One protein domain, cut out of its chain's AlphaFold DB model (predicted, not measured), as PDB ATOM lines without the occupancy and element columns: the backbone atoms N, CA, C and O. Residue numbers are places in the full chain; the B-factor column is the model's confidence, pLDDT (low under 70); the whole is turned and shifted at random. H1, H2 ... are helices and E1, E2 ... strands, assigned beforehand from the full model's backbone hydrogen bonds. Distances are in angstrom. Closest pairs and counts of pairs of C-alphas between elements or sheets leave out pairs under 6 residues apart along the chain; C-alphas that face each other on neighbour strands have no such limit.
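AT A GLANCE: This is residues 15 to 65 of the 69 residues of an uncharacterized protein of Planctomycetes bacterium TBK1r (UniProt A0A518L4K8). A strongly twisted sheet of three antiparallel strands, E1, E2 and E3, makes the body, and a single helical tail at the end of the printed part sticks out from it with residues 56 to 65. The strands form two hairpins in a row, with the turn at Lys 24 at one end of the long axis and the loop at Asn 36 at the other. The printed part has 51 residues, with three named strands and then one named helix along the chain, E1 E2 E3 H1; the class is mixed, helices and strands. The sheet's order is E1, E2, E3. The whole is flat, spanning 35 by 32 by 12 A, and only just loose, close to compact, with a radius of gyration of the C-alphas of 12.2 A.

IN THESE COORDINATES: E1 takes residues 15 to 22 and starts at C-alpha 15, (263.302, 247.960, 278.571); it is 20.6 A long and bends by 55 degrees at residue 18. E2, residues 27 to 34, is 23.4 A long and ends at C-alpha 34, (268.254, 245.934, 281.269). E3, residues 44 to 48, is 13.3 A long. H1, residues 55 to 63, is 13.6 A long and ends at C-alpha 63, (245.205, 246.338, 283.869).

HOW THE PARTS SIT: The three strands form a meander, each strand the antiparallel neighbour of the one before. The hairpin E1 and E2 has 159 degrees between the strand directions; N 20 and O 29 are 2.8 A apart and N 27 and O 22 are 3.0 A apart, within hydrogen-bond range. The hairpin E2 and E3 has 142 degrees between directions, with N 28 and O 47 at 2.7 A, also within hydrogen-bond range. E1 and E3 are the edge strands, and E2 is the inner one. H1 is not on the sheet, with 2 pairs of C-alphas within 10 A. H1 and E1 are only just apart, with the closest C-alphas at 8.4 A; H1 and E2 are apart. In H1, 3 of 5 O i to N i+4 pairs are within hydrogen-bond range.

THE WHOLE: The two C-alphas farthest apart, those of Lys 24 and Asn 36, are 34.9 A apart. Without residues 56 to 65, which stand free, the body has 41 residues and spans 34 by 18 by 12 A. The printed part has no cut. The link E1 to E2 is tight, those from E2 to E3 and from E3 to H1 are short, and no link is long. The mean pLDDT of the printed part is 74.4; residues 52 to 65 are under 70, and H1 has a mean of 48.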
ATOM      1  N   ARG A  15     264.648 247.410 278.395       78.56
ATOM      2  CA  ARG A  15     263.302 247.960 278.571       78.56
ATOM      3  C   ARG A  15     263.351 249.472 278.700       78.56
ATOM      4  O   ARG A  15     264.294 250.025 279.258       78.56
ATOM      5  N   VAL A  16     262.316 250.148 278.211       80.12
ATOM      6  CA  VAL A  16     262.169 251.598 278.378       80.12
ATOM      7  C   VAL A  16     261.779 251.896 279.823       80.12
ATOM      8  O   VAL A  16     260.744 251.427 280.289       80.12
ATOM      9  N   GLU A  17     262.598 252.676 280.528       75.62
ATOM     10  CA  GLU A  17     262.404 252.945 281.960       75.62
ATOM     11  C   GLU A  17     262.011 254.401 282.229       75.62
ATOM     12  O   GLU A  17     261.053 254.679 282.945       75.62
ATOM     13  N   THR A  18     262.719 255.346 281.613       74.00
ATOM     14  CA  THR A  18     262.456 256.778 281.784       74.00
ATOM     15  C   THR A  18     262.122 257.396 280.437       74.00
ATOM     16  O   THR A  18     262.710 257.046 279.415       74.00
ATOM     17  N   THR A  19     261.194 258.351 280.420       82.06
ATOM     18  CA  THR A  19     260.933 259.166 279.232       82.06
ATOM     19  C   THR A  19     260.793 260.640 279.597       82.06
ATOM     20  O   THR A  19     260.016 260.957 280.502       82.06
ATOM     21  N   ARG A  20     261.478 261.532 278.874       85.75
ATOM     22  CA  ARG A  20     261.333 262.995 278.975       85.75
ATOM     23  C   ARG A  20     260.592 263.528 277.755       85.75
ATOM     24  O   ARG A  20     260.939 263.180 276.633       85.75
ATOM     25  N   VAL A  21     259.571 264.348 277.976       85.94
ATOM     26  CA  VAL A  21     258.762 264.951 276.908       85.94
ATOM     27  C   VAL A  21     259.270 266.356 276.616       85.94
ATOM     28  O   VAL A  21     259.409 267.158 277.534       85.94
ATOM     29  N   ASN A  22     259.491 266.653 275.342       87.06
ATOM     30  CA  ASN A  22     259.837 267.968 274.835       87.06
ATOM     31  C   ASN A  22     258.690 268.490 273.958       87.06
ATOM     32  O   ASN A  22     258.616 268.208 272.763       87.06
ATOM     33  N   ARG A  23     257.769 269.244 274.574       84.94
ATOM     34  CA  ARG A  23     256.560 269.753 273.902       84.94
ATOM     35  C   ARG A  23     256.883 270.743 272.782       84.94
ATOM     36  O   ARG A  23     256.206 270.724 271.766       84.94
ATOM     37  N   LYS A  24     257.940 271.550 272.944       92.12
ATOM     38  CA  LYS A  24     258.360 272.565 271.962       92.12
ATOM     39  C   LYS A  24     258.661 271.961 270.590       92.12
ATOM     40  O   LYS A  24     258.368 272.571 269.575       92.12
ATOM     41  N   PHE A  25     259.233 270.762 270.577       87.12
ATOM     42  CA  PHE A  25     259.623 270.063 269.355       87.12
ATOM     43  C   PHE A  25     258.753 268.831 269.091       87.12
ATOM     44  O   PHE A  25     259.160 267.963 268.332       87.12
ATOM     45  N   ASN A  26     257.609 268.706 269.772       86.50
ATOM     46  CA  ASN A  26     256.728 267.537 269.715       86.50
ATOM     47  C   ASN A  26     257.462 266.173 269.825       86.50
ATOM     48  O   ASN A  26     257.114 265.197 269.167       86.50
ATOM     49  N   THR A  27     258.501 266.086 270.663       88.31
ATOM     50  CA  THR A  27     259.371 264.899 270.779       88.31
ATOM     51  C   THR A  27     259.410 264.334 272.195       88.31
ATOM     52  O   THR A  27     259.052 264.981 273.183       88.31
ATOM     53  N   ARG A  28     259.859 263.087 272.320       86.56
ATOM     54  CA  ARG A  28     260.091 262.383 273.578       86.56
ATOM     55  C   ARG A  28     261.423 261.651 273.535       86.56
ATOM     56  O   ARG A  28     261.672 260.822 272.669       86.56
ATOM     57  N   THR A  29     262.259 261.895 274.530       87.00
ATOM     58  CA  THR A  29     263.476 261.120 274.771       87.00
ATOM     59  C   THR A  29     263.140 259.919 275.642       87.00
ATOM     60  O   THR A  29     262.554 260.094 276.710       87.00
ATOM     61  N   ARG A  30     263.512 258.709 275.222       83.62
ATOM     62  CA  ARG A  30     263.387 257.470 276.001       83.62
ATOM     63  C   ARG A  30     264.758 256.934 276.406       83.62
ATOM     64  O   ARG A  30     265.700 256.965 275.615       83.62
ATOM     65  N   TYR A  31     264.827 256.447 277.638       84.69
ATOM     66  CA  TYR A  31     265.994 255.823 278.249       84.69
ATOM     67  C   TYR A  31     265.725 254.336 278.447       84.69
ATOM     68  O   TYR A  31     264.597 253.946 278.771       84.69
ATOM     69  N   TYR A  32     266.768 253.529 278.295       82.31
ATOM     70  CA  TYR A  32     266.684 252.078 278.371       82.31
ATOM     71  C   TYR A  32     267.407 251.544 279.600       82.31
ATOM     72  O   TYR A  32     268.400 252.113 280.049       82.31
ATOM     73  N   ARG A  33     266.923 250.421 280.125       85.38
ATOM     74  CA  ARG A  33     267.581 249.661 281.182       85.38
ATOM     75  C   ARG A  33     267.351 248.173 280.991       85.38
ATOM     76  O   ARG A  33     266.243 247.744 280.678       85.38
ATOM     77  N   CYS A  34     268.384 247.377 281.219       87.69
ATOM     78  CA  CYS A  34     268.254 245.934 281.269       87.69
ATOM     79  C   CYS A  34     267.465 245.516 282.513       87.69
ATOM     80  O   CYS A  34     267.844 245.854 283.633       87.69
ATOM     81  N   GLY A  35     266.405 244.731 282.319       82.12
ATOM     82  CA  GLY A  35     265.611 244.197 283.430       82.12
ATOM     83  C   GLY A  35     266.308 243.112 284.261       82.12
ATOM     84  O   GLY A  35     265.800 242.779 285.321       82.12
ATOM     85  N   ASN A  36     267.435 242.562 283.788       85.62
ATOM     86  CA  ASN A  36     268.149 241.466 284.451       85.62
ATOM     87  C   ASN A  36     269.366 241.961 285.245       85.62
ATOM     88  O   ASN A  36     269.428 241.799 286.454       85.62
ATOM     89  N   CYS A  37     270.323 242.613 284.578       88.75
ATOM     90  CA  CYS A  37     271.543 243.109 285.230       88.75
ATOM     91  C   CYS A  37     271.490 244.598 285.598       88.75
ATOM     92  O   CYS A  37     272.448 245.135 286.144       88.75
ATOM     93  N   GLY A  38     270.415 245.309 285.244       84.06
ATOM     94  CA  GLY A  38     270.280 246.734 285.537       84.06
ATOM     95  C   GLY A  38     271.133 247.665 284.670       84.06
ATOM     96  O   GLY A  38     271.049 248.876 284.877       84.06
ATOM     97  N   TYR A  39     271.892 247.138 283.699       86.69
ATOM     98  CA  TYR A  39     272.701 247.924 282.761       86.69
ATOM     99  C   TYR A  39     271.873 249.014 282.075       86.69
ATOM    100  O   TYR A  39     270.805 248.735 281.521       86.69
ATOM    101  N   ARG A  40     272.382 250.247 282.082       85.25
ATOM    102  CA  ARG A  40     271.797 251.385 281.371       85.25
ATOM    103  C   ARG A  40     272.770 251.837 280.285       85.25
ATOM    104  O   ARG A  40     273.837 252.335 280.632       85.25
ATOM    105  N   PRO A  41     272.431 251.681 278.995       78.75
ATOM    106  CA  PRO A  41     273.227 252.296 277.951       78.75
ATOM    107  C   PRO A  41     273.082 253.822 278.017       78.75
ATOM    108  O   PRO A  41     272.003 254.342 278.306       78.75
ATOM    109  N   GLU A  42     274.145 254.541 277.661       79.88
ATOM    110  CA  GLU A  42     274.083 255.996 277.463       79.88
ATOM    111  C   GLU A  42     273.213 256.370 276.244       79.88
ATOM    112  O   GLU A  42     272.678 257.478 276.142       79.88
ATOM    113  N   ARG A  43     272.990 255.400 275.343       74.12
ATOM    114  CA  ARG A  43     272.069 255.506 274.209       74.12
ATOM    115  C   ARG A  43     270.671 255.895 274.692       74.12
ATOM    116  O   ARG A  43     269.907 255.085 275.218       74.12
ATOM    117  N   LYS A  44     270.307 257.136 274.391       81.62
ATOM    118  CA  LYS A  44     268.934 257.640 274.418       81.62
ATOM    119  C   LYS A  44     268.358 257.617 273.007       81.62
ATOM    120  O   LYS A  44     269.069 257.865 272.036       81.62
ATOM    121  N   SER A  45     267.066 257.346 272.887       82.00
ATOM    122  CA  SER A  45     266.361 257.494 271.609       82.00
ATOM    123  C   SER A  45     265.385 258.650 271.703       82.00
ATOM    124  O   SER A  45     264.625 258.740 272.664       82.00
ATOM    125  N   VAL A  46     265.405 259.534 270.712       85.44
ATOM    126  CA  VAL A  46     264.383 260.567 270.554       85.44
ATOM    127  C   VAL A  46     263.359 260.032 269.568       85.44
ATOM    128  O   VAL A  46     263.714 259.580 268.486       85.44
ATOM    129  N   VAL A  47     262.103 260.020 269.982       84.81
ATOM    130  CA  VAL A  47     260.962 259.591 269.175       84.81
ATOM    131  C   VAL A  47     259.927 260.705 269.179       84.81
ATOM    132  O   VAL A  47     259.817 261.435 270.166       84.81
ATOM    133  N   SER A  48     259.173 260.863 268.101       84.31
ATOM    134  CA  SER A  48     258.076 261.829 268.053       84.31
ATOM    135  C   SER A  48     256.975 261.439 269.043       84.31
ATOM    136  O   SER A  48     256.809 260.260 269.375       84.31
ATOM    137  N   LEU A  49     256.258 262.420 269.594       80.94
ATOM    138  CA  LEU A  49     255.224 262.151 270.600       80.94
ATOM    139  C   LEU A  49     254.046 261.343 270.046       80.94
ATOM    140  O   LEU A  49     253.463 260.564 270.793       80.94
ATOM    141  N   ASP A  50     253.749 261.504 268.763       79.19
ATOM    142  CA  ASP A  50     252.746 260.766 267.984       79.19
ATOM    143  C   ASP A  50     252.999 259.250 267.950       79.19
ATOM    144  O   ASP A  50     252.059 258.469 268.097       79.19
ATOM    145  N   VAL A  51     254.258 258.817 267.852       74.44
ATOM    146  CA  VAL A  51     254.634 257.389 267.845       74.44
ATOM    147  C   VAL A  51     255.053 256.848 269.216       74.44
ATOM    148  O   VAL A  51     255.253 255.643 269.386       74.44
ATOM    149  N   ALA A  52     255.232 257.710 270.220       65.31
ATOM    150  CA  ALA A  52     255.718 257.290 271.527       65.31
ATOM    151  C   ALA A  52     254.564 256.910 272.472       65.31
ATOM    152  O   ALA A  52     253.719 257.755 272.774       65.31
ATOM    153  N   PRO A  53     254.549 255.696 273.062       60.41
ATOM    154  CA  PRO A  53     253.483 255.318 273.981       60.41
ATOM    155  C   PRO A  53     253.430 256.277 275.182       60.41
ATOM    156  O   PRO A  53     254.423 256.573 275.864       60.41
ATOM    157  N   VAL A  54     252.238 256.815 275.442       57.16
ATOM    158  CA  VAL A  54     251.991 257.730 276.561       57.16
ATOM    159  C   VAL A  54     252.163 256.961 277.881       57.16
ATOM    160  O   VAL A  54     251.723 255.820 277.993       57.16
ATOM    161  N   ARG A  55     252.740 257.583 278.928       56.97
ATOM    162  CA  ARG A  55     252.843 256.977 280.280       56.97
ATOM    163  C   ARG A  55     251.484 256.471 280.809       56.97
ATOM    164  O   ARG A  55     251.442 255.502 281.555       56.97
ATOM    165  N   ILE A  56     250.375 257.082 280.379       47.56
ATOM    166  CA  ILE A  56     248.994 256.685 280.710       47.56
ATOM    167  C   ILE A  56     248.615 255.342 280.058       47.56
ATOM    168  O   ILE A  56     247.950 254.518 280.686       47.56
ATOM    169  N   ALA A  57     249.081 255.077 278.833       48.72
ATOM    170  CA  ALA A  57     248.828 253.820 278.131       48.72
ATOM    171  C   ALA A  57     249.578 252.636 278.768       48.72
ATOM    172  O   ALA A  57     249.043 251.532 278.795       48.72
ATOM    173  N   MET A  58     250.750 252.856 279.386       48.00
ATOM    174  CA  MET A  58     251.414 251.821 280.200       48.00
ATOM    175  C   MET A  58     250.597 251.441 281.445       48.00
ATOM    176  O   MET A  58     250.583 250.271 281.820       48.00
ATOM    177  N   ARG A  59     249.870 252.390 282.053       47.12
ATOM    178  CA  ARG A  59     248.986 252.127 283.206       47.12
ATOM    179  C   ARG A  59     247.736 251.334 282.798       47.12
ATOM    180  O   ARG A  59     247.352 250.409 283.506       47.12
ATOM    181  N   LYS A  60     247.147 251.628 281.630       43.00
ATOM    182  CA  LYS A  60     246.013 250.855 281.077       43.00
ATOM    183  C   LYS A  60     246.429 249.468 280.558       43.00
ATOM    184  O   LYS A  60     245.697 248.507 280.749       43.00
ATOM    185  N   SER A  61     247.627 249.336 279.985       45.97
ATOM    186  CA  SER A  61     248.163 248.050 279.504       45.97
ATOM    187  C   SER A  61     248.566 247.091 280.644       45.97
ATOM    188  O   SER A  61     248.630 245.881 280.440       45.97
ATOM    189  N   TRP A  62     248.770 247.596 281.870       44.94
ATOM    190  CA  TRP A  62     248.969 246.758 283.063       44.94
ATOM    191  C   TRP A  62     247.663 246.153 283.605       44.94
ATOM    192  O   TRP A  62     247.675 245.022 284.075       44.94
ATOM    193  N   LEU A  63     246.529 246.856 283.480       46.91
ATOM    194  CA  LEU A  63     245.205 246.338 283.869       46.91
ATOM    195  C   LEU A  63     244.615 245.352 282.841       46.91
ATOM    196  O   LEU A  63     243.717 244.590 283.176       46.91
ATOM    197  N   GLY A  64     245.129 245.340 281.607       47.97
ATOM    198  CA  GLY A  64     244.673 244.454 280.527       47.97
ATOM    199  C   GLY A  64     245.439 243.135 280.395       47.97
ATOM    200  O   GLY A  64     245.177 242.379 279.465       47.97
ATOM    201  N   ARG A  65     246.393 242.834 281.289       51.84
ATOM    202  CA  ARG A  65     247.183 241.589 281.244       51.84
ATOM    203  C   ARG A  65     246.623 240.483 282.151       51.84
ATOM    204  O   ARG A  65     247.382 239.648 282.633       51.84
TER     205      ARG A  65